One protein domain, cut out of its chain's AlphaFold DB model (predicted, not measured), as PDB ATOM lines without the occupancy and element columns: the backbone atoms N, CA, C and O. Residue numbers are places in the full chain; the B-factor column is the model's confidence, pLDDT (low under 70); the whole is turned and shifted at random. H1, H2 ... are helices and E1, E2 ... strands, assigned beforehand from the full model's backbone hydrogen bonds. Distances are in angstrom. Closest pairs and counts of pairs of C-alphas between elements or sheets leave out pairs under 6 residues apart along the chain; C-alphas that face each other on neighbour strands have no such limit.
ATOM      1  N   SER A  45     -14.717  95.276  -2.578       94.94
ATOM      2  CA  SER A  45     -15.443  96.454  -2.075       94.94
ATOM      3  C   SER A  45     -16.225  96.150  -0.792       94.94
ATOM      4  O   SER A  45     -16.753  95.043  -0.616       94.94
ATOM      5  N   ASN A  46     -16.361  97.152   0.083       95.31
ATOM      6  CA  ASN A  46     -17.424  97.146   1.090       95.31
ATOM      7  C   ASN A  46     -18.812  97.276   0.443       95.31
ATOM      8  O   ASN A  46     -18.947  97.698  -0.706       95.31
ATOM      9  N   GLY A  47     -19.865  96.926   1.189       91.62
ATOM     10  CA  GLY A  47     -21.244  96.951   0.673       91.62
ATOM     11  C   GLY A  47     -21.720  98.335   0.205       91.62
ATOM     12  O   GLY A  47     -22.596  98.429  -0.648       91.62
ATOM     13  N   GLU A  48     -21.109  99.408   0.716       91.44
ATOM     14  CA  GLU A  48     -21.366 100.790   0.285       91.44
ATOM     15  C   GLU A  48     -20.618 101.190  -0.993       91.44
ATOM     16  O   GLU A  48     -20.928 102.227  -1.576       91.44
ATOM     17  N   LYS A  49     -19.605 100.414  -1.401       91.00
ATOM     18  CA  LYS A  49     -18.629 100.768  -2.443       91.00
ATOM     19  C   LYS A  49     -17.923 102.107  -2.145       91.00
ATOM     20  O   LYS A  49     -17.719 102.934  -3.022       91.00
ATOM     21  N   THR A  50     -17.542 102.323  -0.885       92.19
ATOM     22  CA  THR A  50     -16.772 103.491  -0.406       92.19
ATOM     23  C   THR A  50     -15.320 103.151  -0.058       92.19
ATOM     24  O   THR A  50     -14.457 104.032  -0.089       92.19
ATOM     25  N   ARG A  51     -15.017 101.878   0.229       93.38
ATOM     26  CA  ARG A  51     -13.662 101.368   0.511       93.38
ATOM     27  C   ARG A  51     -13.390 100.055  -0.217       93.38
ATOM     28  O   ARG A  51     -14.305  99.262  -0.447       93.38
ATOM     29  N   CYS A  52     -12.120  99.847  -0.548       95.44
ATOM     30  CA  CYS A  52     -11.584  98.660  -1.205       95.44
ATOM     31  C   CYS A  52     -10.548  97.995  -0.296       95.44
ATOM     32  O   CYS A  52      -9.699  98.685   0.271       95.44
ATOM     33  N   PHE A  53     -10.585  96.667  -0.198       96.31
ATOM     34  CA  PHE A  53      -9.719  95.861   0.663       96.31
ATOM     35  C   PHE A  53      -9.004  94.771  -0.138       96.31
ATOM     36  O   PHE A  53      -9.540  94.266  -1.123       96.31
ATOM     37  N   LYS A  54      -7.786  94.416   0.273       96.75
ATOM     38  CA  LYS A  54      -6.990  93.346  -0.338       96.75
ATOM     39  C   LYS A  54      -6.118  92.668   0.704       96.75
ATOM     40  O   LYS A  54      -5.528  93.336   1.553       96.75
ATOM     41  N   LEU A  55      -6.017  91.348   0.622       96.94
ATOM     42  CA  LEU A  55      -5.110  90.577   1.453       96.94
ATOM     43  C   LEU A  55      -3.691  90.617   0.878       96.94
ATOM     44  O   LEU A  55      -3.480  90.391  -0.314       96.94
ATOM     45  N   VAL A  56      -2.710  90.844   1.745       95.88
ATOM     46  CA  VAL A  56      -1.302  90.547   1.475       95.88
ATOM     47  C   VAL A  56      -0.881  89.440   2.427       95.88
ATOM     48  O   VAL A  56      -0.974  89.596   3.643       95.88
ATOM     49  N   THR A  57      -0.427  88.316   1.880       95.25
ATOM     50  CA  THR A  57       0.158  87.218   2.657       95.25
ATOM     51  C   THR A  57       1.684  87.254   2.580       95.25
ATOM     52  O   THR A  57       2.281  87.866   1.694       95.25
ATOM     53  N   PHE A  58       2.319  86.596   3.541       93.19
ATOM     54  CA  PHE A  58       3.760  86.458   3.686       93.19
ATOM     55  C   PHE A  58       4.117  84.967   3.739       93.19
ATOM     56  O   PHE A  58       3.293  84.128   4.105       93.19
ATOM     57  N   ASP A  59       5.351  84.609   3.395       91.75
ATOM     58  CA  ASP A  59       5.819  83.208   3.458       91.75
ATOM     59  C   ASP A  59       6.344  82.799   4.836       91.75
ATOM     60  O   ASP A  59       6.649  81.635   5.076       91.75
ATOM     61  N   ARG A  60       6.463  83.772   5.742       89.62
ATOM     62  CA  ARG A  60       6.835  83.620   7.152       89.62
ATOM     63  C   ARG A  60       6.088  84.685   7.964       89.62
ATOM     64  O   ARG A  60       5.773  85.726   7.380       89.62
ATOM     65  N   PRO A  61       5.842  84.479   9.268       90.12
ATOM     66  CA  PRO A  61       5.348  85.520  10.169       90.12
ATOM     67  C   PRO A  61       6.132  86.836  10.059       90.12
ATOM     68  O   PRO A  61       7.336  86.845   9.778       90.12
ATOM     69  N   ARG A  62       5.445  87.969  10.244       93.56
ATOM     70  CA  ARG A  62       6.013  89.319  10.092       93.56
ATOM     71  C   ARG A  62       5.534  90.258  11.197       93.56
ATOM     72  O   ARG A  62       4.561  89.991  11.885       93.56
ATOM     73  N   THR A  63       6.220  91.387  11.356       94.00
ATOM     74  CA  THR A  63       5.817  92.455  12.285       94.00
ATOM     75  C   THR A  63       4.740  93.358  11.678       94.00
ATOM     76  O   THR A  63       4.635  93.477  10.455       94.00
ATOM     77  N   PHE A  64       4.020  94.109  12.517       94.38
ATOM     78  CA  PHE A  64       3.073  95.142  12.066       94.38
ATOM     79  C   PHE A  64       3.722  96.141  11.093       94.38
ATOM     80  O   PHE A  64       3.118  96.538  10.102       94.38
ATOM     81  N   SER A  65       4.981  96.517  11.341       94.00
ATOM     82  CA  SER A  65       5.750  97.426  10.482       94.00
ATOM     83  C   SER A  65       6.056  96.849   9.094       94.00
ATOM     84  O   SER A  65       6.058  97.599   8.120       94.00
ATOM     85  N   HIS A  66       6.247  95.532   8.972       94.62
ATOM     86  CA  HIS A  66       6.313  94.862   7.668       94.62
ATOM     87  C   HIS A  66       4.940  94.836   6.987       94.62
ATOM     88  O   HIS A  66       4.878  95.060   5.785       94.62
ATOM     89  N   GLY A  67       3.851  94.621   7.738       94.75
ATOM     90  CA  GLY A  67       2.483  94.719   7.217       94.75
ATOM     91  C   GLY A  67       2.166  96.103   6.650       94.75
ATOM     92  O   GLY A  67       1.708  96.220   5.517       94.75
ATOM     93  N   PHE A  68       2.501  97.158   7.397       94.94
ATOM     94  CA  PHE A  68       2.365  98.544   6.954       94.94
ATOM     95  C   PHE A  68       3.198  98.831   5.707       94.94
ATOM     96  O   PHE A  68       2.654  99.305   4.711       94.94
ATOM     97  N   LYS A  69       4.489  98.465   5.714       94.75
ATOM     98  CA  LYS A  69       5.345  98.640   4.537       94.75
ATOM     99  C   LYS A  69       4.803  97.876   3.327       94.75
ATOM    100  O   LYS A  69       4.749  98.454   2.257       94.75
ATOM    101  N   ALA A  70       4.355  96.631   3.487       94.88
ATOM    102  CA  ALA A  70       3.830  95.826   2.385       94.88
ATOM    103  C   ALA A  70       2.548  96.421   1.775       94.88
ATOM    104  O   ALA A  70       2.383  96.379   0.560       94.88
ATOM    105  N   CYS A  71       1.678  97.031   2.587       95.88
ATOM    106  CA  CYS A  71       0.541  97.792   2.070       95.88
ATOM    107  C   CYS A  71       0.982  99.071   1.345       95.88
ATOM    108  O   CYS A  71       0.503  99.333   0.247       95.88
ATOM    109  N   ASN A  72       1.935  99.828   1.894       93.81
ATOM    110  CA  ASN A  72       2.467 101.023   1.231       93.81
ATOM    111  C   ASN A  72       3.235 100.665  -0.067       93.81
ATOM    112  O   ASN A  72       3.212 101.434  -1.025       93.81
ATOM    113  N   ASP A  73       3.868  99.487  -0.127       93.69
ATOM    114  CA  ASP A  73       4.580  98.932  -1.289       93.69
ATOM    115  C   ASP A  73       3.626  98.425  -2.395       93.69
ATOM    116  O   ASP A  73       4.055  98.314  -3.543       93.69
ATOM    117  N   LEU A  74       2.336  98.168  -2.106       92.12
ATOM    118  CA  LEU A  74       1.305  98.049  -3.160       92.12
ATOM    119  C   LEU A  74       1.101  99.378  -3.911       92.12
ATOM    120  O   LEU A  74       0.522  99.384  -4.998       92.12
ATOM    121  N   GLY A  75       1.605 100.477  -3.343       77.06
ATOM    122  CA  GLY A  75       1.729 101.780  -3.974       77.06
ATOM    123  C   GLY A  75       0.404 102.500  -4.177       77.06
ATOM    124  O   GLY A  75      -0.642 102.133  -3.641       77.06
ATOM    125  N   GLY A  76       0.465 103.545  -4.999       64.94
ATOM    126  CA  GLY A  76      -0.718 104.092  -5.635       64.94
ATOM    127  C   GLY A  76      -1.254 103.089  -6.646       64.94
ATOM    128  O   GLY A  76      -0.818 103.107  -7.790       64.94
ATOM    129  N   THR A  77      -2.177 102.206  -6.249       59.81
ATOM    130  CA  THR A  77      -2.772 101.255  -7.199       59.81
ATOM    131  C   THR A  77      -3.460 102.029  -8.313       59.81
ATOM    132  O   THR A  77      -4.472 102.683  -8.049       59.81
ATOM    133  N   GLU A  78      -2.915 101.963  -9.531       63.75
ATOM    134  CA  GLU A  78      -3.445 102.671 -10.695       63.75
ATOM    135  C   GLU A  78      -4.860 102.174 -11.011       63.75
ATOM    136  O   GLU A  78      -5.061 101.170 -11.698       63.75
ATOM    137  N   VAL A  79      -5.870 102.892 -10.519       64.94
ATOM    138  CA  VAL A  79      -7.238 102.695 -10.991       64.94
ATOM    139  C   VAL A  79      -7.321 103.416 -12.329       64.94
ATOM    140  O   VAL A  79      -7.336 104.646 -12.378       64.94
ATOM    141  N   GLU A  80      -7.326 102.658 -13.427       72.06
ATOM    142  CA  GLU A  80      -7.534 103.228 -14.755       72.06
ATOM    143  C   GLU A  80      -9.002 103.634 -14.908       72.06
ATOM    144  O   GLU A  80      -9.888 102.798 -15.107       72.06
ATOM    145  N   THR A  81      -9.276 104.934 -14.821       71.00
ATOM    146  CA  THR A  81     -10.650 105.426 -14.771       71.00
ATOM    147  C   THR A  81     -11.065 105.962 -16.130       71.00
ATOM    148  O   THR A  81     -10.410 106.802 -16.752       71.00
ATOM    149  N   ARG A  82     -12.165 105.418 -16.656       71.38
ATOM    150  CA  ARG A  82     -12.657 105.756 -17.990       71.38
ATOM    151  C   ARG A  82     -13.667 106.892 -17.887       71.38
ATOM    152  O   ARG A  82     -14.864 106.661 -17.725       71.38
ATOM    153  N   ARG A  83     -13.180 108.132 -17.993       74.88
ATOM    154  CA  ARG A  83     -14.027 109.336 -18.046       74.88
ATOM    155  C   ARG A  83     -15.085 109.215 -19.159       74.88
ATOM    156  O   ARG A  83     -14.867 108.542 -20.165       74.88
ATOM    157  N   ARG A  84     -16.218 109.928 -19.035       78.31
ATOM    158  CA  ARG A  84     -17.353 109.882 -19.998       78.31
ATOM    159  C   ARG A  84     -16.992 110.214 -21.458       78.31
ATOM    160  O   ARG A  84     -17.718 109.826 -22.363       78.31
ATOM    161  N   ASN A  85     -15.890 110.924 -21.695       86.19
ATOM    162  CA  ASN A  85     -15.325 111.218 -23.021       86.19
ATOM    163  C   ASN A  85     -14.461 110.069 -23.595       86.19
ATOM    164  O   ASN A  85     -13.870 110.223 -24.660       86.19
ATOM    165  N   GLY A  86     -14.325 108.951 -22.878       83.69
ATOM    166  CA  GLY A  86     -13.506 107.799 -23.246       83.69
ATOM    167  C   GLY A  86     -12.024 107.889 -22.865       83.69
ATOM    168  O   GLY A  86     -11.323 106.894 -23.053       83.69
ATOM    169  N   SER A  87     -11.534 109.015 -22.326       83.69
ATOM    170  CA  SER A  87     -10.127 109.128 -21.913       83.69
ATOM    171  C   SER A  87      -9.869 108.347 -20.626       83.69
ATOM    172  O   SER A  87     -10.571 108.548 -19.633       83.69
ATOM    173  N   LYS A  88      -8.837 107.501 -20.656       83.06
ATOM    174  CA  LYS A  88      -8.250 106.841 -19.486       83.06
ATOM    175  C   LYS A  88      -7.516 107.887 -18.639       83.06
ATOM    176  O   LYS A  88      -6.740 108.667 -19.189       83.06
ATOM    177  N   GLU A  89      -7.756 107.898 -17.336       82.06
ATOM    178  CA  GLU A  89      -6.996 108.669 -16.354       82.06
ATOM    179  C   GLU A  89      -6.494 107.709 -15.271       82.06
ATOM    180  O   GLU A  89      -7.288 107.011 -14.644       82.06
ATOM    181  N   THR A  90      -5.178 107.626 -15.082       78.00
ATOM    182  CA  THR A  90      -4.572 106.835 -14.008       78.00
ATOM    183  C   THR A  90      -4.485 107.690 -12.751       78.00
ATOM    184  O   THR A  90      -3.864 108.751 -12.747       78.00
ATOM    185  N   ASN A  91      -5.142 107.242 -11.683       78.75
ATOM    186  CA  ASN A  91      -5.110 107.906 -10.384       78.75
ATOM    187  C   ASN A  91      -4.418 106.995  -9.363       78.75
ATOM    188  O   ASN A  91      -4.859 105.866  -9.139       78.75
ATOM    189  N   GLU A  92      -3.353 107.497  -8.738       82.62
ATOM    190  CA  GLU A  92      -2.690 106.851  -7.605       82.62
ATOM    191  C   GLU A  92      -3.489 107.091  -6.314       82.62
ATOM    192  O   GLU A  92      -3.705 108.237  -5.910       82.62
ATOM    193  N   TYR A  93      -3.895 106.015  -5.635       80.75
ATOM    194  CA  TYR A  93      -4.575 106.089  -4.340       80.75
ATOM    195  C   TYR A  93      -3.687 105.582  -3.205       80.75
ATOM    196  O   TYR A  93      -3.157 104.480  -3.319       80.75
ATOM    197  N   PRO A  94      -3.536 106.327  -2.091       89.25
ATOM    198  CA  PRO A  94      -2.739 105.873  -0.963       89.25
ATOM    199  C   PRO A  94      -3.339 104.584  -0.394       89.25
ATOM    200  O   PRO A  94      -4.444 104.580   0.161       89.25
ATOM    201  N   VAL A  95      -2.607 103.486  -0.555       94.25
ATOM    202  CA  VAL A  95      -2.854 102.228   0.144       94.25
ATOM    203  C   VAL A  95      -2.153 102.277   1.498       94.25
ATOM    204  O   VAL A  95      -1.062 102.823   1.637       94.25
ATOM    205  N   THR A  96      -2.809 101.718   2.508       95.06
ATOM    206  CA  THR A  96      -2.316 101.593   3.883       95.06
ATOM    207  C   THR A  96      -2.880 100.306   4.498       95.06
ATOM    208  O   THR A  96      -3.658  99.598   3.853       95.06
ATOM    209  N   LEU A  97      -2.521  99.975   5.741       96.50
ATOM    210  CA  LEU A  97      -3.235  98.946   6.501       96.50
ATOM    211  C   LEU A  97      -4.716  99.334   6.658       96.50
ATOM    212  O   LEU A  97      -5.053 100.470   6.998       96.50
ATOM    213  N   ALA A  98      -5.605  98.371   6.424       96.25
ATOM    214  CA  ALA A  98      -7.047  98.573   6.384       96.25
ATOM    215  C   ALA A  98      -7.599  99.108   7.711       96.25
ATOM    216  O   ALA A  98      -7.283  98.586   8.777       96.25
ATOM    217  N   SER A  99      -8.462 100.122   7.639       95.56
ATOM    218  CA  SER A  99      -9.120 100.705   8.812       95.56
ATOM    219  C   SER A  99     -10.628 100.470   8.763       95.56
ATOM    220  O   SER A  99     -11.248 100.702   7.721       95.56
ATOM    221  N   VAL A 100     -11.184  99.977   9.875       94.69
ATOM    222  CA  VAL A 100     -12.540  99.408   9.970       94.69
ATOM    223  C   VAL A 100     -13.458 100.404  10.676       94.69
ATOM    224  O   VAL A 100     -13.502 100.470  11.903       94.69
ATOM    225  N   TYR A 101     -14.170 101.224   9.904       91.94
ATOM    226  CA  TYR A 101     -15.040 102.270  10.451       91.94
ATOM    227  C   TYR A 101     -16.497 101.826  10.574       91.94
ATOM    228  O   TYR A 101     -17.262 102.431  11.324       91.94
ATOM    229  N   LYS A 102     -16.896 100.804   9.812       93.06
ATOM    230  CA  LYS A 102     -18.284 100.352   9.689       93.06
ATOM    231  C   LYS A 102     -18.385  98.831   9.668       93.06
ATOM    232  O   LYS A 102     -17.479  98.151   9.200       93.06
ATOM    233  N   LEU A 103     -19.560  98.313  10.029       92.88
ATOM    234  CA  LEU A 103     -19.924  96.902   9.836       92.88
ATOM    235  C   LEU A 103     -19.817  96.466   8.356       92.88
ATOM    236  O   LEU A 103     -19.513  95.318   8.055       92.88
ATOM    237  N   SER A 104     -20.007  97.398   7.415       94.38
ATOM    238  CA  SER A 104     -19.796  97.161   5.983       94.38
ATOM    239  C   SER A 104     -18.318  97.009   5.596       94.38
ATOM    240  O   SER A 104     -18.042  96.299   4.630       94.38
ATOM    241  N   ASP A 105     -17.383  97.621   6.335       94.94
ATOM    242  CA  ASP A 105     -15.938  97.382   6.202       94.94
ATOM    243  C   ASP A 105     -15.554  96.048   6.856       94.94
ATOM    244  O   ASP A 105     -14.807  95.269   6.274       94.94
ATOM    245  N   GLU A 106     -16.107  95.761   8.041       95.12
ATOM    246  CA  GLU A 106     -15.912  94.499   8.764       95.12
ATOM    247  C   GLU A 106     -16.256  93.295   7.873       95.12
ATOM    248  O   GLU A 106     -15.442  92.389   7.700       95.12
ATOM    249  N   GLU A 107     -17.420  93.330   7.222       95.31
ATOM    250  CA  GLU A 107     -17.873  92.270   6.322       95.31
ATOM    251  C   GLU A 107     -17.121  92.247   4.976       95.31
ATOM    252  O   GLU A 107     -17.021  91.209   4.323       95.31
ATOM    253  N   ALA A 108     -16.531  93.371   4.553       95.38
ATOM    254  CA  ALA A 108     -15.611  93.391   3.415       95.38
ATOM    255  C   ALA A 108     -14.299  92.672   3.743       95.38
ATOM    256  O   ALA A 108     -13.780  91.921   2.917       95.38
ATOM    257  N   ILE A 109     -13.780  92.872   4.956       95.69
ATOM    258  CA  ILE A 109     -12.548  92.238   5.428       95.69
ATOM    259  C   ILE A 109     -12.788  90.760   5.737       95.69
ATOM    260  O   ILE A 109     -11.978  89.938   5.320       95.69
ATOM    261  N   ARG A 110     -13.917  90.394   6.361       95.31
ATOM    262  CA  ARG A 110     -14.309  88.989   6.566       95.31
ATOM    263  C   ARG A 110     -14.361  88.232   5.237       95.31
ATOM    264  O   ARG A 110     -13.716  87.194   5.108       95.31
ATOM    265  N   ARG A 111     -15.011  88.799   4.213       94.88
ATOM    266  CA  ARG A 111     -14.961  88.257   2.845       94.88
ATOM    267  C   ARG A 111     -13.552  88.250   2.256       94.88
ATOM    268  O   ARG A 111     -13.159  87.247   1.689       94.88
ATOM    269  N   THR A 112     -12.744  89.289   2.462       94.88
ATOM    270  CA  THR A 112     -11.338  89.315   2.004       94.88
ATOM    271  C   THR A 112     -10.499  88.183   2.614       94.88
ATOM    272  O   THR A 112      -9.704  87.569   1.906       94.88
ATOM    273  N   LEU A 113     -10.703  87.847   3.892       94.25
ATOM    274  CA  LEU A 113     -10.028  86.729   4.561       94.25
ATOM    275  C   LEU A 113     -10.499  85.348   4.079       94.25
ATOM    276  O   LEU A 113      -9.705  84.413   4.105       94.25
ATOM    277  N   VAL A 114     -11.756  85.220   3.645       93.75
ATOM    278  CA  VAL A 114     -12.345  83.954   3.160       93.75
ATOM    279  C   VAL A 114     -12.113  83.741   1.657       93.75
ATOM    280  O   VAL A 114     -11.840  82.625   1.234       93.75
ATOM    281  N   GLU A 115     -12.198  84.797   0.846       94.00
ATOM    282  CA  GLU A 115     -12.056  84.753  -0.618       94.00
ATOM    283  C   GLU A 115     -10.585  84.764  -1.074       94.00
ATOM    284  O   GLU A 115     -10.265  84.193  -2.115       94.00
ATOM    285  N   GLN A 116      -9.684  85.420  -0.325       89.75
ATOM    286  CA  GLN A 116      -8.263  85.569  -0.693       89.75
ATOM    287  C   GLN A 116      -7.300  84.834   0.253       89.75
ATOM    288  O   GLN A 116      -6.103  84.752  -0.030       89.75
ATOM    289  N   GLY A 117      -7.790  84.332   1.389       82.12
ATOM    290  CA  GLY A 117      -6.971  83.673   2.398       82.12
ATOM    291  C   GLY A 117      -6.695  82.206   2.093       82.12
ATOM    292  O   GLY A 117      -7.611  81.394   2.001       82.12
ATOM    293  N   ASP A 118      -5.415  81.841   2.066       85.25
ATOM    294  CA  ASP A 118      -5.017  80.498   2.484       85.25
ATOM    295  C   ASP A 118      -5.401  80.348   3.964       85.25
ATOM    296  O   ASP A 118      -4.887  81.079   4.816       85.25
ATOM    297  N   ILE A 119      -6.318  79.420   4.253       79.88
ATOM    298  CA  ILE A 119      -6.893  79.183   5.583       79.88
ATOM    299  C   ILE A 119      -5.791  78.953   6.628       79.88
ATOM    300  O   ILE A 119      -5.914  79.417   7.759       79.88
ATOM    301  N   HIS A 120      -4.682  78.304   6.258       79.00
ATOM    302  CA  HIS A 120      -3.564  78.073   7.174       79.00
ATOM    303  C   HIS A 120      -2.787  79.358   7.482       79.00
ATOM    304  O   HIS A 120      -2.298  79.527   8.598       79.00
ATOM    305  N   LYS A 121      -2.710  80.290   6.524       76.94
ATOM    306  CA  LYS A 121      -2.062  81.597   6.701       76.94
ATOM    307  C   LYS A 121      -2.942  82.607   7.445       76.94
ATOM    308  O   LYS A 121      -2.402  83.443   8.171       76.94
ATOM    309  N   THR A 122      -4.268  82.537   7.287       81.81
ATOM    310  CA  THR A 122      -5.233  83.487   7.877       81.81
ATOM    311  C   THR A 122      -5.901  83.016   9.172       81.81
ATOM    312  O   THR A 122      -6.548  83.832   9.826       81.81
ATOM    313  N   ALA A 123      -5.720  81.760   9.605       82.94
ATOM    314  CA  ALA A 123      -6.305  81.223  10.846       82.94
ATOM    315  C   ALA A 123      -5.977  82.043  12.111       82.94
ATOM    316  O   ALA A 123      -6.786  82.125  13.032       82.94
ATOM    317  N   ASN A 124      -4.804  82.681  12.148       87.44
ATOM    318  CA  ASN A 124      -4.376  83.559  13.240       87.44
ATOM    319  C   ASN A 124      -4.886  85.008  13.127       87.44
ATOM    320  O   ASN A 124      -4.607  85.826  14.006       87.44
ATOM    321  N   GLY A 125      -5.605  85.324  12.050       92.31
ATOM    322  CA  GLY A 125      -5.914  86.676  11.607       92.31
ATOM    323  C   GLY A 125      -4.740  87.367  10.910       92.31
ATOM    324  O   GLY A 125      -3.665  86.799  10.722       92.31
ATOM    325  N   CYS A 126      -4.962  88.621  10.521       95.75
ATOM    326  CA  CYS A 126      -4.028  89.445   9.755       95.75
ATOM    327  C   CYS A 126      -3.950  90.862  10.337       95.75
ATOM    328  O   CYS A 126      -4.932  91.359  10.887       95.75
ATOM    329  N   PHE A 127      -2.815  91.555  10.203       96.62
ATOM    330  CA  PHE A 127      -2.702  92.936  10.697       96.62
ATOM    331  C   PHE A 127      -3.691  93.888  10.007       96.62
ATOM    332  O   PHE A 127      -3.873  93.834   8.792       96.62
ATOM    333  N   VAL A 128      -4.269  94.803  10.790       97.06
ATOM    334  CA  VAL A 128      -5.102  95.927  10.326       97.06
ATOM    335  C   VAL A 128      -4.557  97.238  10.887       97.06
ATOM    336  O   VAL A 128      -3.719  97.235  11.781       97.06
ATOM    337  N   GLY A 129      -5.021  98.379  10.382       96.62
ATOM    338  CA  GLY A 129      -4.463  99.709  10.645       96.62
ATOM    339  C   GLY A 129      -4.697 100.268  12.049       96.62
ATOM    340  O   GLY A 129      -4.617 101.476  12.225       96.62
ATOM    341  N   LEU A 130      -5.022  99.439  13.041       96.06
ATOM    342  CA  LEU A 130      -5.329  99.868  14.403       96.06
ATOM    343  C   LEU A 130      -4.068  99.830  15.277       96.06
ATOM    344  O   LEU A 130      -3.417  98.789  15.380       96.06
ATOM    345  N   ARG A 131      -3.729 100.935  15.949       95.25
ATOM    346  CA  ARG A 131      -2.548 101.018  16.826       95.25
ATOM    347  C   ARG A 131      -2.820 101.828  18.092       95.25
ATOM    348  O   ARG A 131      -3.484 102.861  18.048       95.25
ATOM    349  N   LYS A 132      -2.297 101.364  19.226       94.19
ATOM    350  CA  LYS A 132      -2.383 102.020  20.534       94.19
ATOM    351  C   LYS A 132      -1.166 102.909  20.745       94.19
ATOM    352  O   LYS A 132      -0.047 102.411  20.890       94.19
ATOM    353  N   TYR A 133      -1.382 104.217  20.799       90.06
ATOM    354  CA  TYR A 133      -0.336 105.176  21.137       90.06
ATOM    355  C   TYR A 133      -0.353 105.469  22.637       90.06
ATOM    356  O   TYR A 133      -1.413 105.575  23.255       90.06
ATOM    357  N   ALA A 134       0.841 105.555  23.228       81.69
ATOM    358  CA  ALA A 134       1.005 105.793  24.659       81.69
ATOM    359  C   ALA A 134       1.117 107.292  24.981       81.69
ATOM    360  O   ALA A 134       0.308 107.797  25.749       81.69
ATOM    361  N   PHE A 135       2.104 107.996  24.407       66.06
ATOM    362  CA  PHE A 135       2.442 109.383  24.764       66.06
ATOM    363  C   PHE A 135       3.139 110.158  23.617       66.06
ATOM    364  O   PHE A 135       3.374 109.628  22.532       66.06
ATOM    365  N   PHE A 136       3.503 111.416  23.902       62.19
ATOM    366  CA  PHE A 136       4.393 112.341  23.167       62.19
ATOM    367  C   PHE A 136       3.891 113.083  21.916       62.19
ATOM    368  O   PHE A 136       4.397 114.178  21.673       62.19
ATOM    369  N   ARG A 137       2.918 112.586  21.139       76.88
ATOM    370  CA  ARG A 137       2.315 113.381  20.030       76.88
ATOM    371  C   ARG A 137       0.792 113.323  19.929       76.88
ATOM    372  O   ARG A 137       0.191 114.286  19.463       76.88
ATOM    373  N   TYR A 138       0.175 112.243  20.392       80.56
ATOM    374  CA  TYR A 138      -1.278 112.068  20.409       80.56
ATOM    375  C   TYR A 138      -1.740 111.753  21.841       80.56
ATOM    376  O   TYR A 138      -0.938 111.225  22.622       80.56
ATOM    377  N   PRO A 139      -2.997 112.066  22.206       87.56
ATOM    378  CA  PRO A 139      -3.627 111.531  23.411       87.56
ATOM    379  C   PRO A 139      -3.460 110.002  23.535       87.56
ATOM    380  O   PRO A 139      -3.408 109.311  22.515       87.56
ATOM    381  N   PRO A 140      -3.389 109.448  24.759       89.12
ATOM    382  CA  PRO A 140      -3.352 108.001  24.948       89.12
ATOM    383  C   PRO A 140      -4.651 107.371  24.433       89.12
ATOM    384  O   PRO A 140      -5.745 107.815  24.785       89.12
ATOM    385  N   GLY A 141      -4.537 106.331  23.608       93.50
ATOM    386  CA  GLY A 141      -5.701 105.680  23.009       93.50
ATOM    387  C   GLY A 141      -5.366 104.814  21.801       93.50
ATOM    388  O   GLY A 141      -4.204 104.649  21.426       93.50
ATOM    389  N   TRP A 142      -6.411 104.263  21.190       94.62
ATOM    390  CA  TRP A 142      -6.356 103.497  19.948       94.62
ATOM    391  C   TRP A 142      -6.701 104.381  18.755       94.62
ATOM    392  O   TRP A 142      -7.679 105.123  18.790       94.62
ATOM    393  N   TYR A 143      -5.917 104.272  17.689       95.12
ATOM    394  CA  TYR A 143      -6.009 105.086  16.483       95.12
ATOM    395  C   TYR A 143      -6.038 104.184  15.253       95.12
ATOM    396  O   TYR A 143      -5.236 103.253  15.151       95.12
ATOM    397  N   TRP A 144      -6.918 104.494  14.303       95.62
ATOM    398  CA  TRP A 144      -6.739 104.049  12.925       95.62
ATOM    399  C   TRP A 144      -5.587 104.835  12.296       95.62
ATOM    400  O   TRP A 144      -5.461 106.038  12.506       95.62
ATOM    401  N   ILE A 145      -4.748 104.161  11.517       93.38
ATOM    402  CA  ILE A 145      -3.547 104.716  10.882       93.38
ATOM    403  C   ILE A 145      -3.860 105.798   9.831       93.38
ATOM    404  O   ILE A 145      -2.996 106.600   9.484       93.38
ATOM    405  N   ASP A 146      -5.106 105.838   9.353       89.94
ATOM    406  CA  ASP A 146      -5.658 106.857   8.460       89.94
ATOM    407  C   ASP A 146      -6.464 107.956   9.205       89.94
ATOM    408  O   ASP A 146      -7.018 108.851   8.563       89.94
ATOM    409  N   SER A 147      -6.485 107.941  10.550       89.69
ATOM    410  CA  SER A 147      -7.181 108.905  11.419       89.69
ATOM    411  C   SER A 147      -6.229 109.746  12.275       89.69
ATOM    412  O   SER A 147      -5.337 109.235  12.947       89.69
ATOM    413  N   GLY A 148      -6.493 111.056  12.351       86.94
ATOM    414  CA  GLY A 148      -5.859 111.950  13.333       86.94
ATOM    415  C   GLY A 148      -6.518 111.937  14.723       86.94
ATOM    416  O   GLY A 148      -5.964 112.503  15.665       86.94
ATOM    417  N   SER A 149      -7.687 111.307  14.856       87.31
ATOM    418  CA  SER A 149      -8.464 111.206  16.098       87.31
ATOM    419  C   SER A 149      -8.431 109.780  16.656       87.31
ATOM    420  O   SER A 149      -8.439 108.830  15.862       87.31
ATOM    421  N   PRO A 150      -8.452 109.598  17.991       90.00
ATOM    422  CA  PRO A 150      -8.586 108.272  18.573       90.00
ATOM    423  C   PRO A 150      -9.948 107.677  18.199       90.00
ATOM    424  O   PRO A 150     -10.970 108.358  18.253       90.00
ATOM    425  N   VAL A 151      -9.951 106.387  17.869       89.75
ATOM    426  CA  VAL A 151     -11.151 105.539  17.824       89.75
ATOM    427  C   VAL A 151     -11.745 105.432  19.227       89.75
ATOM    428  O   VAL A 151     -12.957 105.407  19.403       89.75
ATOM    429  N   SER A 152     -10.863 105.366  20.226       87.94
ATOM    430  CA  SER A 152     -11.200 105.203  21.632       87.94
ATOM    431  C   SER A 152     -10.012 105.581  22.526       87.94
ATOM    432  O   SER A 152      -8.853 105.397  22.146       87.94
ATOM    433  N   VAL A 153     -10.302 106.059  23.739       77.94
ATOM    434  CA  VAL A 153      -9.303 106.275  24.804       77.94
ATOM    435  C   VAL A 153      -9.118 105.011  25.662       77.94
ATOM    436  O   VAL A 153      -8.053 104.811  26.249       77.94
ATOM    437  N   ARG A 154     -10.131 104.136  25.741       81.94
ATOM    438  CA  ARG A 154     -10.168 102.964  26.633       81.94
ATOM    439  C   ARG A 154     -10.418 101.670  25.870       81.94
ATOM    440  O   ARG A 154     -11.420 101.541  25.183       81.94
ATOM    441  N   ASP A 155      -9.610 100.644  26.133       81.81
ATOM    442  CA  ASP A 155      -9.769  99.308  25.532       81.81
ATOM    443  C   ASP A 155     -11.215  98.772  25.567       81.81
ATOM    444  O   ASP A 155     -11.611  98.075  24.646       81.81
ATOM    445  N   SER A 156     -12.005  99.115  26.587       80.94
ATOM    446  CA  SER A 156     -13.405  98.701  26.760       80.94
ATOM    447  C   SER A 156     -14.421  99.305  25.779       80.94
ATOM    448  O   SER A 156     -15.561  98.858  25.767       80.94
ATOM    449  N   GLU A 157     -14.071 100.350  25.025       83.06
ATOM    450  CA  GLU A 157     -14.984 101.009  24.069       83.06
ATOM    451  C   GLU A 157     -14.855 100.422  22.650       83.06
ATOM    452  O   GLU A 157     -15.691 100.687  21.790       83.06
ATOM    453  N   ILE A 158     -13.816  99.617  22.401       85.44
ATOM    454  CA  ILE A 158     -13.645  98.865  21.157       85.44
ATOM    455  C   ILE A 158     -14.301  97.495  21.317       85.44
ATOM    456  O   ILE A 158     -14.070  96.792  22.300       85.44
ATOM    457  N   ASN A 159     -15.088  97.102  20.315       87.62
ATOM    458  CA  ASN A 159     -15.717  95.786  20.239       87.62
ATOM    459  C   ASN A 159     -14.683  94.701  19.879       87.62
ATOM    460  O   ASN A 159     -14.648  94.217  18.747       87.62
ATOM    461  N   TRP A 160     -13.800  94.361  20.824       90.75
ATOM    462  CA  TRP A 160     -12.886  93.227  20.679       90.75
ATOM    463  C   TRP A 160     -13.671  91.923  20.661       90.75
ATOM    464  O   TRP A 160     -14.541  91.693  21.507       90.75
ATOM    465  N   THR A 161     -13.335  91.043  19.729       84.19
ATOM    466  CA  THR A 161     -14.040  89.775  19.580       84.19
ATOM    467  C   THR A 161     -13.679  88.819  20.711       84.19
ATOM    468  O   THR A 161     -12.543  88.752  21.187       84.19
ATOM    469  N   SER A 162     -14.689  88.112  21.223       55.12
ATOM    470  CA  SER A 162     -14.620  87.441  22.527       55.12
ATOM    471  C   SER A 162     -13.597  86.304  22.603       55.12
ATOM    472  O   SER A 162     -13.135  85.997  23.698       55.12
ATOM    473  N   SER A 163     -13.183  85.745  21.463       63.09
ATOM    474  CA  SER A 163     -12.064  84.800  21.328       63.09
ATOM    475  C   SER A 163     -10.710  85.386  21.747       63.09
ATOM    476  O   SER A 163      -9.869  84.658  22.270       63.09
ATOM    477  N   TYR A 164     -10.506  86.694  21.559       64.50
ATOM    478  CA  TYR A 164      -9.274  87.416  21.900       64.50
ATOM    479  C   TYR A 164      -9.467  88.491  22.976       64.50
ATOM    480  O   TYR A 164      -8.557  89.286  23.235       64.50
ATOM    481  N   ASN A 165     -10.601  88.473  23.686       50.38
ATOM    482  CA  ASN A 165     -10.699  89.130  24.986       50.38
ATOM    483  C   ASN A 165      -9.757  88.410  25.962       50.38
ATOM    484  O   ASN A 165     -10.079  87.342  26.476       50.38
ATOM    485  N   ALA A 166      -8.569  89.002  26.133       49.50
ATOM    486  CA  ALA A 166      -7.420  88.545  26.912       49.50
ATOM    487  C   ALA A 166      -7.729  87.448  27.949       49.50
ATOM    488  O   ALA A 166      -8.459  87.698  28.905       49.50
ATOM    489  N   SER A 167      -7.110  86.266  27.808       43.97
ATOM    490  CA  SER A 167      -7.158  85.238  28.863       43.97
ATOM    491  C   SER A 167      -5.931  84.318  28.949       43.97
ATOM    492  O   SER A 167      -5.415  84.115  30.046       43.97
ATOM    493  N   TRP A 168      -5.362  83.831  27.836       47.22
ATOM    494  CA  TRP A 168      -4.239  82.870  27.919       47.22
ATOM    495  C   TRP A 168      -2.938  83.447  28.524       47.22
ATOM    496  O   TRP A 168      -2.116  82.694  29.038       47.22
ATOM    497  N   LEU A 169      -2.799  84.781  28.570       49.03
ATOM    498  CA  LEU A 169      -1.738  85.509  29.290       49.03
ATOM    499  C   LEU A 169      -2.257  86.391  30.452       49.03
ATOM    500  O   LEU A 169      -1.504  87.217  30.966       49.03
ATOM    501  N   LEU A 170      -3.513  86.248  30.914       45.38
ATOM    502  CA  LEU A 170      -4.195  87.276  31.740       45.38
ATOM    503  C   LEU A 170      -3.547  87.629  33.091       45.38
ATOM    504  O   LEU A 170      -3.910  88.639  33.694       45.38
ATOM    505  N   ARG A 171      -2.592  86.838  33.590       50.19
ATOM    506  CA  ARG A 171      -1.826  87.214  34.792       50.19
ATOM    507  C   ARG A 171      -0.873  88.391  34.545       50.19
ATOM    508  O   ARG A 171      -0.418  89.000  35.508       50.19
ATOM    509  N   PHE A 172      -0.635  88.761  33.284       51.19
ATOM    510  CA  PHE A 172       0.240  89.862  32.894       51.19
ATOM    511  C   PHE A 172      -0.493  90.826  31.968       51.19
ATOM    512  O   PHE A 172      -0.710  90.558  30.788       51.19
ATOM    513  N   LYS A 173      -0.819  92.012  32.497       55.12
ATOM    514  CA  LYS A 173      -1.197  93.180  31.688       55.12
ATOM    515  C   LYS A 173       0.041  93.710  30.956       55.12
ATOM    516  O   LYS A 173       0.563  94.766  31.307       55.12
ATOM    517  N   PHE A 174       0.544  92.964  29.975       58.53
ATOM    518  CA  PHE A 174       1.706  93.379  29.198       58.53
ATOM    519  C   PHE A 174       1.395  94.688  28.445       58.53
ATOM    520  O   PHE A 174       0.481  94.711  27.618       58.53
ATOM    521  N   PRO A 175       2.159  95.780  28.651       69.00
ATOM    522  CA  PRO A 175       1.920  97.084  28.012       69.00
ATOM    523  C   PRO A 175       2.358  97.114  26.531       69.00
ATOM    524  O   PRO A 175       2.715  98.159  25.978       69.00
ATOM    525  N   PHE A 176       2.371  95.942  25.899       78.88
ATOM    526  CA  PHE A 176       2.973  95.649  24.606       78.88
ATOM    527  C   PHE A 176       1.933  95.325  23.528       78.88
ATOM    528  O   PHE A 176       2.244  95.483  22.350       78.88
ATOM    529  N   GLU A 177       0.699  94.952  23.904       84.69
ATOM    530  CA  GLU A 177      -0.462  94.802  23.009       84.69
ATOM    531  C   GLU A 177      -0.890  96.168  22.440       84.69
ATOM    532  O   GLU A 177      -1.845  96.802  22.894       84.69
ATOM    533  N   LYS A 178      -0.114  96.652  21.469       92.69
ATOM    534  CA  LYS A 178      -0.257  97.971  20.850       92.69
ATOM    535  C   LYS A 178      -0.740  97.924  19.403       92.69
ATOM    536  O   LYS A 178      -0.934  98.988  18.830       92.69
ATOM    537  N   CYS A 179      -0.925  96.753  18.799       94.75
ATOM    538  CA  CYS A 179      -1.347  96.640  17.405       94.75
ATOM    539  C   CYS A 179      -2.588  95.757  17.272       94.75
ATOM    540  O   CYS A 179      -2.706  94.724  17.931       94.75
ATOM    541  N   GLY A 180      -3.523  96.184  16.428       94.69
ATOM    542  CA  GLY A 180      -4.708  95.413  16.090       94.69
ATOM    543  C   GLY A 180      -4.444  94.423  14.963       94.69
ATOM    544  O   GLY A 180      -3.635  94.656  14.061       94.69
ATOM    545  N   PHE A 181      -5.170  93.320  15.014       95.25
ATOM    546  CA  PHE A 181      -5.286  92.349  13.938       95.25
ATOM    547  C   PHE A 181      -6.772  92.014  13.750       95.25
ATOM    548  O   PHE A 181      -7.605  92.372  14.584       95.25
ATOM    549  N   PHE A 182      -7.114  91.369  12.646       95.00
ATOM    550  CA  PHE A 182      -8.482  90.988  12.328       95.00
ATOM    551  C   PHE A 182      -8.517  89.542  11.829       95.00
ATOM    552  O   PHE A 182      -7.723  89.174  10.962       95.00
ATOM    553  N   ASP A 183      -9.412  88.733  12.386       93.75
ATOM    554  CA  ASP A 183      -9.664  87.337  12.022       93.75
ATOM    555  C   ASP A 183     -11.126  87.122  11.575       93.75
ATOM    556  O   ASP A 183     -11.871  88.073  11.346       93.75
ATOM    557  N   ILE A 184     -11.547  85.866  11.399       91.19
ATOM    558  CA  ILE A 184     -12.908  85.520  10.946       91.19
ATOM    559  C   ILE A 184     -13.977  85.917  11.984       91.19
ATOM    560  O   ILE A 184     -15.077  86.343  11.611       91.19
ATOM    561  N   GLY A 185     -13.653  85.818  13.279       91.56
ATOM    562  CA  GLY A 185     -14.481  86.347  14.359       91.56
ATOM    563  C   GLY A 185     -14.519  87.872  14.305       91.56
ATOM    564  O   GLY A 185     -15.603  88.454  14.329       91.56
ATOM    565  N   GLY A 186     -13.355  88.511  14.160       93.75
ATOM    566  CA  GLY A 186     -13.215  89.935  13.852       93.75
ATOM    567  C   GLY A 186     -12.002  90.581  14.521       93.75
ATOM    568  O   GLY A 186     -10.888  90.072  14.436       93.75
ATOM    569  N   LEU A 187     -12.194  91.739  15.155       94.75
ATOM    570  CA  LEU A 187     -11.105  92.591  15.639       94.75
ATOM    571  C   LEU A 187     -10.475  92.103  16.961       94.75
ATOM    572  O   LEU A 187     -11.134  92.068  18.001       94.75
ATOM    573  N   GLY A 188      -9.166  91.846  16.938       93.75
ATOM    574  CA  GLY A 188      -8.340  91.487  18.095       93.75
ATOM    575  C   GLY A 188      -7.090  92.367  18.242       93.75
ATOM    576  O   GLY A 188      -6.807  93.236  17.415       93.75
ATOM    577  N   ARG A 189      -6.308  92.144  19.307       92.19
ATOM    578  CA  ARG A 189      -5.070  92.892  19.614       92.19
ATOM    579  C   ARG A 189      -3.895  91.967  19.952       92.19
ATOM    580  O   ARG A 189      -4.083  90.959  20.622       92.19
ATOM    581  N   ARG A 190      -2.686  92.314  19.496       90.62
ATOM    582  CA  ARG A 190      -1.419  91.575  19.699       90.62
ATOM    583  C   ARG A 190      -0.232  92.564  19.816       90.62
ATOM    584  O   ARG A 190      -0.389  93.760  19.541       90.62
ATOM    585  N   PRO A 191       0.970  92.127  20.242       91.94
ATOM    586  CA  PRO A 191       2.159  92.980  20.228       91.94
ATOM    587  C   PRO A 191       2.668  93.258  18.807       91.94
ATOM    588  O   PRO A 191       2.719  92.364  17.971       91.94
ATOM    589  N   CYS A 192       3.100  94.493  18.535       92.00
ATOM    590  CA  CYS A 192       3.455  94.949  17.179       92.00
ATOM    591  C   CYS A 192       4.687  94.262  16.554       92.00
ATOM    592  O   CYS A 192       4.879  94.322  15.338       92.00
ATOM    593  N   TRP A 193       5.544  93.664  17.387       86.62
ATOM    594  CA  TRP A 193       6.862  93.132  17.022       86.62
ATOM    595  C   TRP A 193       7.023  91.630  17.282       86.62
ATOM    596  O   TRP A 193       8.116  91.110  17.076       86.62
ATOM    597  N   LEU A 194       5.990  90.935  17.773       77.81
ATOM    598  CA  LEU A 194       6.113  89.516  18.106       77.81
ATOM    599  C   LEU A 194       6.211  88.705  16.808       77.81
ATOM    600  O   LEU A 194       5.208  88.509  16.128       77.81
ATOM    601  N   ILE A 195       7.416  88.260  16.452       63.12
ATOM    602  CA  ILE A 195       7.648  87.444  15.246       63.12
ATOM    603  C   ILE A 195       6.974  86.073  15.409       63.12
ATOM    604  O   ILE A 195       6.415  85.558  14.449       63.12
ATOM    605  N   ASP A 196       6.893  85.565  16.641       57.62
ATOM    606  CA  ASP A 196       6.122  84.367  17.001       57.62
ATOM    607  C   ASP A 196       4.600  84.608  17.022       57.62
ATOM    608  O   ASP A 196       3.824  83.692  17.285       57.62
ATOM    609  N   SER A 197       4.123  85.830  16.731       55.31
ATOM    610  CA  SER A 197       2.731  85.977  16.313       55.31
ATOM    611  C   SER A 197       2.629  85.470  14.880       55.31
ATOM    612  O   SER A 197       3.095  86.117  13.947       55.31
ATOM    613  N   GLU A 198       1.990  84.313  14.716       65.31
ATOM    614  CA  GLU A 198       1.801  83.555  13.463       65.31
ATOM    615  C   GLU A 198       0.977  84.296  12.374       65.31
ATOM    616  O   GLU A 198       0.454  83.698  11.435       65.31
ATOM    617  N   LEU A 199       0.865  85.623  12.486       77.75
ATOM    618  CA  LEU A 199       0.275  86.558  11.537       77.75
ATOM    619  C   LEU A 199       1.122  86.605  10.256       77.75
ATOM    620  O   LEU A 199       1.951  87.493  10.035       77.75
ATOM    621  N   SER A 200       0.893  85.635   9.377       88.44
ATOM    622  CA  SER A 200       1.500  85.566   8.045       88.44
ATOM    623  C   SER A 200       0.765  86.429   7.007       88.44
ATOM    624  O   SER A 200       0.835  86.165   5.808       88.44
ATOM    625  N   CYS A 201       0.055  87.477   7.441       95.94
ATOM    626  CA  CYS A 201      -0.724  88.345   6.562       95.94
ATOM    627  C   CYS A 201      -1.033  89.736   7.147       95.94
ATOM    628  O   CYS A 201      -1.014  89.972   8.358       95.94
ATOM    629  N   ALA A 202      -1.367  90.659   6.249       96.69
ATOM    630  CA  ALA A 202      -1.870  91.998   6.516       96.69
ATOM    631  C   ALA A 202      -3.043  92.300   5.572       96.69
ATOM    632  O   ALA A 202      -3.016  91.918   4.403       96.69
ATOM    633  N   VAL A 203      -4.070  92.994   6.064       97.25
ATOM    634  CA  VAL A 203      -5.162  93.490   5.221       97.25
ATOM    635  C   VAL A 203      -4.850  94.928   4.846       97.25
ATOM    636  O   VAL A 203      -4.722  95.793   5.714       97.25
ATOM    637  N   CYS A 204      -4.740  95.192   3.551       97.50
ATOM    638  CA  CYS A 204      -4.538  96.525   3.012       97.50
ATOM    639  C   CYS A 204      -5.882  97.136   2.610       97.50
ATOM    640  O   CYS A 204      -6.791  96.431   2.171       97.50
ATOM    641  N   GLY A 205      -6.017  98.449   2.774       95.81
ATOM    642  CA  GLY A 205      -7.231  99.194   2.465       95.81
ATOM    643  C   GLY A 205      -6.934 100.493   1.728       95.81
ATOM    644  O   GLY A 205      -5.895 101.121   1.939       95.81
ATOM    645  N   THR A 206      -7.870 100.908   0.880       94.50
ATOM    646  CA  THR A 206      -7.869 102.228   0.243       94.50
ATOM    647  C   THR A 206      -9.299 102.727  -0.005       94.50
ATOM    648  O   THR A 206     -10.274 101.986   0.159       94.50
ATOM    649  N   VAL A 207      -9.445 104.005  -0.354       90.44
ATOM    650  CA  VAL A 207     -10.745 104.611  -0.685       90.44
ATOM    651  C   VAL A 207     -11.174 104.211  -2.095       90.44
ATOM    652  O   VAL A 207     -10.360 104.181  -3.014       90.44
ATOM    653  N   ALA A 208     -12.454 103.891  -2.274       82.19
ATOM    654  CA  ALA A 208     -12.965 103.462  -3.570       82.19
ATOM    655  C   ALA A 208     -13.174 104.665  -4.510       82.19
ATOM    656  O   ALA A 208     -13.513 105.765  -4.062       82.19
ATOM    657  N   TYR A 209     -12.977 104.462  -5.816       65.75
ATOM    658  CA  TYR A 209     -13.113 105.515  -6.830       65.75
ATOM    659  C   TYR A 209     -14.540 106.109  -6.879       65.75
ATOM    660  O   TYR A 209     -15.480 105.489  -6.407       65.75
ATOM    661  N   ASP A 210     -14.726 107.324  -7.405       59.84
ATOM    662  CA  ASP A 210     -16.012 108.060  -7.452       59.84
ATOM    663  C   ASP A 210     -16.717 108.352  -6.098       59.84
ATOM    664  O   ASP A 210     -17.645 109.158  -6.061       59.84
ATOM    665  N   SER A 211     -16.253 107.816  -4.961       55.59
ATOM    666  CA  SER A 211     -16.876 107.973  -3.625       55.59
ATOM    667  C   SER A 211     -16.873 109.397  -3.032       55.59
ATOM    668  O   SER A 211     -17.324 109.602  -1.905       55.59
ATOM    669  N   GLY A 212     -16.343 110.395  -3.751       55.97
ATOM    670  CA  GLY A 212     -16.212 111.778  -3.270       55.97
ATOM    671  C   GLY A 212     -15.195 111.962  -2.134       55.97
ATOM    672  O   GLY A 212     -15.246 112.967  -1.424       55.97
ATOM    673  N   GLY A 213     -14.295 110.991  -1.938       53.06
ATOM    674  CA  GLY A 213     -13.326 110.966  -0.842       53.06
ATOM    675  C   GLY A 213     -12.406 112.193  -0.755       53.06
ATOM    676  O   GLY A 213     -12.093 112.853  -1.746       53.06
ATOM    677  N   LEU A 214     -11.947 112.484   0.467       51.06
ATOM    678  CA  LEU A 214     -11.013 113.577   0.754       51.06
ATOM    679  C   LEU A 214      -9.697 113.437  -0.030       51.06
ATOM    680  O   LEU A 214      -9.202 112.332  -0.237       51.06
ATOM    681  N   ASN A 215      -9.112 114.584  -0.396       52.09
ATOM    682  CA  ASN A 215      -7.899 114.681  -1.213       52.09
ATOM    683  C   ASN A 215      -6.770 113.746  -0.698       52.09
ATOM    684  O   ASN A 215      -6.352 113.899   0.459       52.09
ATOM    685  N   PRO A 216      -6.241 112.830  -1.542       51.34
ATOM    686  CA  PRO A 216      -5.283 111.799  -1.134       51.34
ATOM    687  C   PRO A 216      -3.994 112.352  -0.512       51.34
ATOM    688  O   PRO A 216      -3.392 111.692   0.339       51.34
ATOM    689  N   ASN A 217      -3.611 113.592  -0.839       50.34
ATOM    690  CA  ASN A 217      -2.433 114.252  -0.273       50.34
ATOM    691  C   ASN A 217      -2.442 114.260   1.267       50.34
ATOM    692  O   ASN A 217      -1.385 114.096   1.875       50.34
ATOM    693  N   LYS A 218      -3.621 114.387   1.903       56.41
ATOM    694  CA  LYS A 218      -3.743 114.426   3.372       56.41
ATOM    695  C   LYS A 218      -3.372 113.091   4.032       56.41
ATOM    696  O   LYS A 218      -2.771 113.093   5.103       56.41
ATOM    697  N   TYR A 219      -3.673 111.963   3.388       56.16
ATOM    698  CA  TYR A 219      -3.259 110.646   3.881       56.16
ATOM    699  C   TYR A 219      -1.745 110.448   3.743       56.16
ATOM    700  O   TYR A 219      -1.124 109.904   4.652       56.16
ATOM    701  N   SER A 220      -1.125 110.965   2.673       52.00
ATOM    702  CA  SER A 220       0.332 110.866   2.476       52.00
ATOM    703  C   SER A 220       1.151 111.514   3.605       52.00
ATOM    704  O   SER A 220       2.277 111.097   3.874       52.00
ATOM    705  N   GLU A 221       0.593 112.522   4.284       61.72
ATOM    706  CA  GLU A 221       1.249 113.215   5.394       61.72
ATOM    707  C   GLU A 221       1.097 112.456   6.724       61.72
ATOM    708  O   GLU A 221       2.082 112.320   7.451       61.72
ATOM    709  N   LEU A 222      -0.073 111.856   7.000       56.03
ATOM    710  CA  LEU A 222      -0.242 110.924   8.131       56.03
ATOM    711  C   LEU A 222       0.627 109.666   7.980       56.03
ATOM    712  O   LEU A 222       1.221 109.212   8.960       56.03
ATOM    713  N   ILE A 223       0.739 109.125   6.762       59.75
ATOM    714  CA  ILE A 223       1.604 107.977   6.457       59.75
ATOM    715  C   ILE A 223       3.062 108.328   6.780       59.75
ATOM    716  O   ILE A 223       3.676 107.642   7.592       59.75
ATOM    717  N   LYS A 224       3.578 109.463   6.282       62.88
ATOM    718  CA  LYS A 224       4.944 109.939   6.587       62.88
ATOM    719  C   LYS A 224       5.190 110.174   8.080       62.88
ATOM    720  O   LYS A 224       6.256 109.821   8.576       62.88
ATOM    721  N   GLN A 225       4.225 110.742   8.808       62.31
ATOM    722  CA  GLN A 225       4.325 110.895  10.267       62.31
ATOM    723  C   GLN A 225       4.340 109.535  10.980       62.31
ATOM    724  O   GLN A 225       5.061 109.358  11.961       62.31
ATOM    725  N   THR A 226       3.593 108.552  10.473       59.97
ATOM    726  CA  THR A 226       3.565 107.200  11.041       59.97
ATOM    727  C   THR A 226       4.844 106.423  10.735       59.97
ATOM    728  O   THR A 226       5.365 105.772  11.637       59.97
ATOM    729  N   ASP A 227       5.415 106.555   9.534       61.25
ATOM    730  CA  ASP A 227       6.749 106.045   9.194       61.25
ATOM    731  C   ASP A 227       7.841 106.693  10.061       61.25
ATOM    732  O   ASP A 227       8.723 105.991  10.558       61.25
ATOM    733  N   GLU A 228       7.770 108.005  10.331       66.94
ATOM    734  CA  GLU A 228       8.678 108.689  11.269       66.94
ATOM    735  C   GLU A 228       8.588 108.081  12.681       66.94
ATOM    736  O   GLU A 228       9.604 107.921  13.350       66.94
ATOM    737  N   ILE A 229       7.388 107.706  13.135       62.22
ATOM    738  CA  ILE A 229       7.172 107.089  14.452       62.22
ATOM    739  C   ILE A 229       7.612 105.615  14.465       62.22
ATOM    740  O   ILE A 229       8.276 105.193  15.403       62.22
ATOM    741  N   ILE A 230       7.284 104.826  13.436       61.69
ATOM    742  CA  ILE A 230       7.673 103.405  13.326       61.69
ATOM    743  C   ILE A 230       9.194 103.258  13.194       61.69
ATOM    744  O   ILE A 230       9.774 102.360  13.797       61.69
ATOM    745  N   SER A 231       9.855 104.144  12.446       58.38
ATOM    746  CA  SER A 231      11.317 104.129  12.294       58.38
ATOM    747  C   SER A 231      12.079 104.636  13.527       58.38
ATOM    748  O   SER A 231      13.270 104.345  13.645       58.38
ATOM    749  N   LYS A 232      11.406 105.351  14.443       59.09
ATOM    750  CA  LYS A 232      11.960 105.861  15.711       59.09
ATOM    751  C   LYS A 232      11.588 105.047  16.951       59.09
ATOM    752  O   LYS A 232      12.189 105.279  17.999       59.09
ATOM    753  N   GLU A 233      10.634 104.115  16.879       56.75
ATOM    754  CA  GLU A 233      10.470 103.139  17.963       56.75
ATOM    755  C   GLU A 233      11.768 102.321  18.111       56.75
ATOM    756  O   GLU A 233      12.403 101.988  17.104       56.75
ATOM    757  N   PRO A 234      12.200 102.013  19.350       45.22
ATOM    758  CA  PRO A 234      13.454 101.317  19.583       45.22
ATOM    759  C   PRO A 234      13.380  99.920  18.975       45.22
ATOM    760  O   PRO A 234      12.702  99.028  19.492       45.22
ATOM    761  N   LYS A 235      14.095  99.727  17.865       45.16
ATOM    762  CA  LYS A 235      14.265  98.408  17.270       45.16
ATOM    763  C   LYS A 235      15.023  97.532  18.256       45.16
ATOM    764  O   LYS A 235      16.219  97.718  18.467       45.16
TER     765      LYS A 235
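AT A GLANCE: This is residues 45 to 235 of the 778 residues of the protein "C-type lectin-like domain containing protein" of Cryptosporidium hominis (UniProt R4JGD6). A five-stranded sheet, curled like part of a barrel, makes the core together with a separate pair of strands, E1 and E9, of which E9 comes close to E4 of the sheet; H1 and H2 pack on opposite sides of that pair. The hairpin of E2 and E3 makes one end of the long axis, residues 167 to 173 stick out at the other end, and H4 lies on the outside near H1. The printed part has 191 residues, with four named helices and nine named strands in the order E1 H1 E2 E3 H2 H3 E4 E5 E6 E7 E8 E9 H4; the sheet runs E6 E5 E4 E7 E8, and it and the pairs E1 E9 and E2 E3 are antiparallel. The class is mixed, helices and strands, with under half of the residues, 88, in named elements. The whole is compact, with a radius of gyration of the C-alphas of 16.7 A, yet elongated, with spans of 64 by 38 by 30 A.

HOW THE PARTS SIT: Begin at E1, residues 51 to 57, which is antiparallel to E9, residues 201 to 207; look for N 54 and O 204, 2.9 A apart. Next comes H1, residues 64 to 73; its closest C-alpha pair with E9 is Gly 67 and Ala 202, 5.2 A. Then E2, residues 79 to 82, forms a hairpin with E3, residues 88 to 91, with N 81 and O 89 at 2.9 A. H2, residues 103 to 115, comes closest to E1 at the C-alphas of Lys 54 and Thr 112, 6.4 A. H3, residues 119 to 122, is close to H2 but not clearly touching, with the C-alphas of Leu 113 and Thr 122 6.7 A apart. E4, residues 126 to 133, bends by 65 degrees at residue 129, and its Phe 127 has its C-alpha 4.4 A from that of Ala 202 in E9. E5, residues 141 to 144, and E6, residues 150 to 152, continue from E4 as a meander, each strand the antiparallel neighbour of the one before; find N 131 and O 143 at 2.9 A, and N 151 and O 142 at 2.8 A. With E7, residues 179 to 182, they form a Greek key, E4 to E7, in which the first strand is the antiparallel neighbour of the fourth; N 182 and O 126 are 2.8 A apart. E8, residues 187 to 190, forms a hairpin with E7, with N 181 and O 188 at 2.9 A. The five-stranded sheet is strongly twisted; H1 is on it at a height over the sheet of 9.7 A, across the strands at 65 degrees to E4 on the local plane, while H2 only grazes it with residues 106 to 113. H4, residues 217 to 232, is close to H1 but not clearly touching, with the C-alphas of Ser 65 and Ile 230 6.9 A apart, at a steep tilt of 38 degrees, opposite ways. In H1 and H2 every O i to N i+4 pair is within hydrogen-bond range, in H4 11 of 12 are, and H3 is too short for such a pair.

IN THESE COORDINATES: Find C-alpha 51 at (-13.662, 101.368, 0.511); from there E1 runs 19.9 A. H1 spans 14.0 A and H2 17.9 A. E4 starts with C-alpha 126 at (-4.028, 89.445, 9.755) and spans 19.8 A; E9 spans 20.4 A. H4 spans 23.1 A and ends with C-alpha 232 at (11.960, 105.861, 15.711).

THE WHOLE: The two C-alphas farthest apart are those of Asn 85 and Arg 171, 64.0 A. The printed part has no cut, and its long links are E3 to H2 and E6 to E7, the latter 26 residues. Mean pLDDT of the printed part is 81.1; look for values under 70 at residues 76 to 79, 135 to 136, 162 to 175, 195 to 198 and 209 to 235.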